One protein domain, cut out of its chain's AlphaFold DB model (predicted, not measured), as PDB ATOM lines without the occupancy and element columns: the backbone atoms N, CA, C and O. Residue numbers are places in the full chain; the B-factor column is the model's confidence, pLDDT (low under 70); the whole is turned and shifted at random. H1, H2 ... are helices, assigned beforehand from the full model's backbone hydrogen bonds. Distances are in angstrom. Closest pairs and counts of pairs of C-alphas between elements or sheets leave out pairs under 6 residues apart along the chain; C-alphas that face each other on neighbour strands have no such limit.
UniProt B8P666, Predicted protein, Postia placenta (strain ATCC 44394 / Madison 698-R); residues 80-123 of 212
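Overview. This is residues 80 to 123 of the 212 residues of the protein "Predicted protein" of Postia placenta (strain ATCC 44394 / Madison 698-R) (UniProt B8P666). Two helices make an L: the long H1 comes first, and after a tight turn the shorter H2 starts beside the last part of H1 and heads off sideways. The ends of the L, residues 80 to 91 and 115 to 123, stick out free. The printed part has 44 residues, all helix in class with no named strand, loose with a radius of gyration of the C-alphas of 12.2 A, and flat at 35 by 30 by 12 A.

Arrangement. H1, residues 80 to 103, touches H2, residues 107 to 119, with residues 96 to 100 alone, and H2 touches H1 with residues 107 to 111 alone. Look at their closest C-alphas, Ser 100 and Ala 107, 5.1 A apart. They run opposite ways at a steep tilt of 68 degrees, only just short of about perpendicular. In both, every O i to N i+4 pair is within hydrogen-bond range.

Along the chain. Find C-alpha 80 at (316.715, 308.854, 262.604); H1 runs 34.6 A to C-alpha 103. H2 spans 18.1 A, from C-alpha 107 at (319.757, 306.759, 235.179) to C-alpha 119 at (308.213, 319.963, 239.664).

Size, cuts and confidence. The farthest C-alphas, Asp 80 and Gly 104, are 35.6 A apart. The printed part has no cut, and its link is tight. Residues 118 to 123 have pLDDT under 70.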
ATOM      1  N   ASP A  80     317.874 309.647 263.028       86.06
ATOM      2  CA  ASP A  80     316.715 308.854 262.604       86.06
ATOM      3  C   ASP A  80     316.129 309.358 261.278       86.06
ATOM      4  O   ASP A  80     315.939 308.587 260.334       86.06
ATOM      5  N   VAL A  81     315.921 310.675 261.140       86.50
ATOM      6  CA  VAL A  81     315.439 311.271 259.882       86.50
ATOM      7  C   VAL A  81     316.444 311.037 258.757       86.50
ATOM      8  O   VAL A  81     316.060 310.722 257.628       86.50
ATOM      9  N   ARG A  82     317.749 311.129 259.040       87.88
ATOM     10  CA  ARG A  82     318.791 310.842 258.046       87.88
ATOM     11  C   ARG A  82     318.745 309.386 257.589       87.88
ATOM     12  O   ARG A  82     318.875 309.130 256.391       87.88
ATOM     13  N   GLN A  83     318.528 308.449 258.509       90.50
ATOM     14  CA  GLN A  83     318.404 307.028 258.198       90.50
ATOM     15  C   GLN A  83     317.158 306.732 257.354       90.50
ATOM     16  O   GLN A  83     317.236 305.968 256.384       90.50
ATOM     17  N   ILE A  84     316.029 307.375 257.665       92.62
ATOM     18  CA  ILE A  84     314.800 307.294 256.865       92.62
ATOM     19  C   ILE A  84     315.062 307.804 255.443       92.62
ATOM     20  O   ILE A  84     314.756 307.105 254.472       92.62
ATOM     21  N   LEU A  85     315.693 308.977 255.307       93.19
ATOM     22  CA  LEU A  85     316.031 309.563 254.008       93.19
ATOM     23  C   LEU A  85     316.965 308.662 253.200       93.19
ATOM     24  O   LEU A  85     316.687 308.390 252.037       93.19
ATOM     25  N   TRP A  86     318.032 308.143 253.805       92.81
ATOM     26  CA  TRP A  86     318.960 307.225 253.137       92.81
ATOM     27  C   TRP A  86     318.269 305.957 252.644       92.81
ATOM     28  O   TRP A  86     318.459 305.551 251.497       92.81
ATOM     29  N   THR A  87     317.421 305.361 253.482       94.38
ATOM     30  CA  THR A  87     316.648 304.169 253.116       94.38
ATOM     31  C   THR A  87     315.690 304.469 251.961       94.38
ATOM     32  O   THR A  87     315.572 303.675 251.025       94.38
ATOM     33  N   GLY A  88     315.028 305.628 251.987       94.62
ATOM     34  CA  GLY A  88     314.171 306.093 250.896       94.62
ATOM     35  C   GLY A  88     314.945 306.336 249.598       94.62
ATOM     36  O   GLY A  88     314.530 305.875 248.534       94.62
ATOM     37  N   PHE A  89     316.100 306.997 249.677       95.06
ATOM     38  CA  PHE A  89     316.958 307.293 248.528       95.06
ATOM     39  C   PHE A  89     317.499 306.023 247.875       95.06
ATOM     40  O   PHE A  89     317.500 305.922 246.650       95.06
ATOM     41  N   ALA A  90     317.876 305.020 248.672       94.69
ATOM     42  CA  ALA A  90     318.290 303.720 248.157       94.69
ATOM     43  C   ALA A  90     317.172 303.054 247.339       94.69
ATOM     44  O   ALA A  90     317.410 302.626 246.211       94.69
ATOM     45  N   LYS A  91     315.934 303.041 247.855       96.25
ATOM     46  CA  LYS A  91     314.773 302.489 247.132       96.25
ATOM     47  C   LYS A  91     314.503 303.233 245.822       96.25
ATOM     48  O   LYS A  91     314.256 302.596 244.801       96.25
ATOM     49  N   MET A  92     314.579 304.565 245.833       93.94
ATOM     50  CA  MET A  92     314.405 305.370 244.619       93.94
ATOM     51  C   MET A  92     315.490 305.090 243.579       93.94
ATOM     52  O   MET A  92     315.170 304.957 242.401       93.94
ATOM     53  N   ASN A  93     316.749 304.942 243.995       94.12
ATOM     54  CA  ASN A  93     317.836 304.589 243.082       94.12
ATOM     55  C   ASN A  93     317.604 303.225 242.423       94.12
ATOM     56  O   ASN A  93     317.750 303.123 241.209       94.12
ATOM     57  N   THR A  94     317.144 302.218 243.172       96.56
ATOM     58  CA  THR A  94     316.786 300.910 242.597       96.56
ATOM     59  C   THR A  94     315.711 301.033 241.514       96.56
ATOM     60  O   THR A  94     315.828 300.428 240.449       96.56
ATOM     61  N   ILE A  95     314.674 301.843 241.751       96.19
ATOM     62  CA  ILE A  95     313.605 302.076 240.766       96.19
ATOM     63  C   ILE A  95     314.159 302.798 239.533       96.19
ATOM     64  O   ILE A  95     313.886 302.391 238.406       96.19
ATOM     65  N   VAL A  96     314.966 303.842 239.732       95.38
ATOM     66  CA  VAL A  96     315.607 304.592 238.642       95.38
ATOM     67  C   VAL A  96     316.471 303.677 237.778       95.38
ATOM     68  O   VAL A  96     316.419 303.773 236.553       95.38
ATOM     69  N   GLU A  97     317.260 302.793 238.386       95.19
ATOM     70  CA  GLU A  97     318.087 301.828 237.659       95.19
ATOM     71  C   GLU A  97     317.244 300.836 236.861       95.19
ATOM     72  O   GLU A  97     317.604 300.500 235.732       95.19
ATOM     73  N   GLN A  98     316.114 300.389 237.411       96.56
ATOM     74  CA  GLN A  98     315.202 299.500 236.700       96.56
ATOM     75  C   GLN A  98     314.588 300.199 235.482       96.56
ATOM     76  O   GLN A  98     314.704 299.704 234.365       96.56
ATOM     77  N   VAL A  99     314.048 301.407 235.665       95.75
ATOM     78  CA  VAL A  99     313.515 302.214 234.558       95.75
ATOM     79  C   VAL A  99     314.605 302.535 233.533       95.75
ATOM     80  O   VAL A  99     314.339 302.521 232.335       95.75
ATOM     81  N   SER A 100     315.840 302.792 233.966       94.38
ATOM     82  CA  SER A 100     316.987 303.005 233.075       94.38
ATOM     83  C   SER A 100     317.249 301.787 232.185       94.38
ATOM     84  O   SER A 100     317.425 301.946 230.977       94.38
ATOM     85  N   LYS A 101     317.214 300.575 232.753       95.06
ATOM     86  CA  LYS A 101     317.369 299.324 231.996       95.06
ATOM     87  C   LYS A 101     316.226 299.117 231.008       95.06
ATOM     88  O   LYS A 101     316.487 298.848 229.840       95.06
ATOM     89  N   ASP A 102     314.987 299.295 231.459       94.31
ATOM     90  CA  ASP A 102     313.794 299.017 230.653       94.31
ATOM     91  C   ASP A 102     313.599 300.043 229.525       94.31
ATOM     92  O   ASP A 102     313.147 299.701 228.434       94.31
ATOM     93  N   SER A 103     313.970 301.304 229.762       88.12
ATOM     94  CA  SER A 103     313.857 302.391 228.775       88.12
ATOM     95  C   SER A 103     315.092 302.570 227.889       88.12
ATOM     96  O   SER A 103     315.031 303.300 226.900       88.12
ATOM     97  N   GLY A 104     316.235 301.980 228.255       89.38
ATOM     98  CA  GLY A 104     317.530 302.232 227.613       89.38
ATOM     99  C   GLY A 104     318.095 303.643 227.844       89.38
ATOM    100  O   GLY A 104     319.118 304.001 227.254       89.38
ATOM    101  N   LEU A 105     317.456 304.467 228.683       84.44
ATOM    102  CA  LEU A 105     317.925 305.813 229.017       84.44
ATOM    103  C   LEU A 105     318.896 305.774 230.206       84.44
ATOM    104  O   LEU A 105     318.688 304.993 231.129       84.44
ATOM    105  N   PRO A 106     319.917 306.648 230.273       91.88
ATOM    106  CA  PRO A 106     320.791 306.733 231.445       91.88
ATOM    107  C   PRO A 106     320.028 307.110 232.728       91.88
ATOM    108  O   PRO A 106     319.196 308.017 232.702       91.88
ATOM    109  N   ALA A 107     320.377 306.505 233.869       87.19
ATOM    110  CA  ALA A 107     319.757 306.759 235.179       87.19
ATOM    111  C   ALA A 107     319.661 308.255 235.550       87.19
ATOM    112  O   ALA A 107     318.615 308.727 235.992       87.19
ATOM    113  N   ALA A 108     320.711 309.035 235.275       83.69
ATOM    114  CA  ALA A 108     320.707 310.482 235.502       83.69
ATOM    115  C   ALA A 108     319.645 311.220 234.659       83.69
ATOM    116  O   ALA A 108     319.052 312.199 235.110       83.69
ATOM    117  N   ARG A 109     319.371 310.744 233.433       76.06
ATOM    118  CA  ARG A 109     318.320 311.301 232.570       76.06
ATOM    119  C   ARG A 109     316.933 310.942 233.099       76.06
ATOM    120  O   ARG A 109     316.067 311.810 233.104       76.06
ATOM    121  N   VAL A 110     316.751 309.717 233.586       89.44
ATOM    122  CA  VAL A 110     315.505 309.266 234.229       89.44
ATOM    123  C   VAL A 110     315.206 310.098 235.483       89.44
ATOM    124  O   VAL A 110     314.098 310.605 235.619       89.44
ATOM    125  N   GLN A 111     316.199 310.334 236.348       90.25
ATOM    126  CA  GLN A 111     316.055 311.198 237.532       90.25
ATOM    127  C   GLN A 111     315.688 312.639 237.166       90.25
ATOM    128  O   GLN A 111     314.800 313.224 237.784       90.25
ATOM    129  N   ALA A 112     316.333 313.208 236.145       82.50
ATOM    130  CA  ALA A 112     316.005 314.549 235.668       82.50
ATOM    131  C   ALA A 112     314.566 314.628 235.134       82.50
ATOM    132  O   ALA A 112     313.850 315.577 235.449       82.50
ATOM    133  N   MET A 113     314.124 313.624 234.370       83.00
ATOM    134  CA  MET A 113     312.751 313.548 233.856       83.00
ATOM    135  C   MET A 113     311.727 313.375 234.983       83.00
ATOM    136  O   MET A 113     310.703 314.052 234.975       83.00
ATOM    137  N   PHE A 114     312.028 312.553 235.989       86.69
ATOM    138  CA  PHE A 114     311.201 312.402 237.188       86.69
ATOM    139  C   PHE A 114     311.076 313.726 237.958       86.69
ATOM    140  O   PHE A 114     309.972 314.165 238.277       86.69
ATOM    141  N   GLY A 115     312.193 314.424 238.184       83.19
ATOM    142  CA  GLY A 115     312.190 315.748 238.808       83.19
ATOM    143  C   GLY A 115     311.372 316.770 238.016       83.19
ATOM    144  O   GLY A 115     310.604 317.526 238.601       83.19
ATOM    145  N   GLN A 116     311.464 316.760 236.684       75.44
ATOM    146  CA  GLN A 116     310.654 317.620 235.814       75.44
ATOM    147  C   GLN A 116     309.162 317.278 235.866       75.44
ATOM    148  O   GLN A 116     308.336 318.188 235.887       75.44
ATOM    149  N   GLN A 117     308.811 315.992 235.908       73.62
ATOM    150  CA  GLN A 117     307.428 315.542 236.031       73.62
ATOM    151  C   GLN A 117     306.809 316.041 237.339       73.62
ATOM    152  O   GLN A 117     305.706 316.581 237.319       73.62
ATOM    153  N   HIS A 118     307.538 315.928 238.454       66.38
ATOM    154  CA  HIS A 118     307.037 316.294 239.780       66.38
ATOM    155  C   HIS A 118     307.149 317.789 240.110       66.38
ATOM    156  O   HIS A 118     306.286 318.321 240.805       66.38
ATOM    157  N   ALA A 119     308.125 318.505 239.547       62.12
ATOM    158  CA  ALA A 119     308.213 319.963 239.664       62.12
ATOM    159  C   ALA A 119     307.040 320.682 238.970       62.12
ATOM    160  O   ALA A 119     306.704 321.807 239.330       62.12
ATOM    161  N   ARG A 120     306.406 320.037 237.979       51.38
ATOM    162  CA  ARG A 120     305.321 320.609 237.165       51.38
ATOM    163  C   ARG A 120     303.910 320.320 237.695       51.38
ATOM    164  O   ARG A 120     302.958 320.892 237.175       51.38
ATOM    165  N   VAL A 121     303.743 319.486 238.728       49.12
ATOM    166  CA  VAL A 121     302.396 319.091 239.203       49.12
ATOM    167  C   VAL A 121     301.694 320.217 239.974       49.12
ATOM    168  O   VAL A 121     300.474 320.202 240.069       49.12
ATOM    169  N   ASN A 122     302.417 321.239 240.453       45.78
ATOM    170  CA  ASN A 122     301.813 322.338 241.225       45.78
ATOM    171  C   ASN A 122     301.662 323.666 240.459       45.78
ATOM    172  O   ASN A 122     301.309 324.700 241.019       45.78
ATOM    173  N   THR A 123     301.918 323.676 239.154       49.88
ATOM    174  CA  THR A 123     301.549 324.799 238.290       49.88
ATOM    175  C   THR A 123     301.275 324.214 236.922       49.88
ATOM    176  O   THR A 123     302.214 323.898 236.194       49.88
TER     177      THR A 123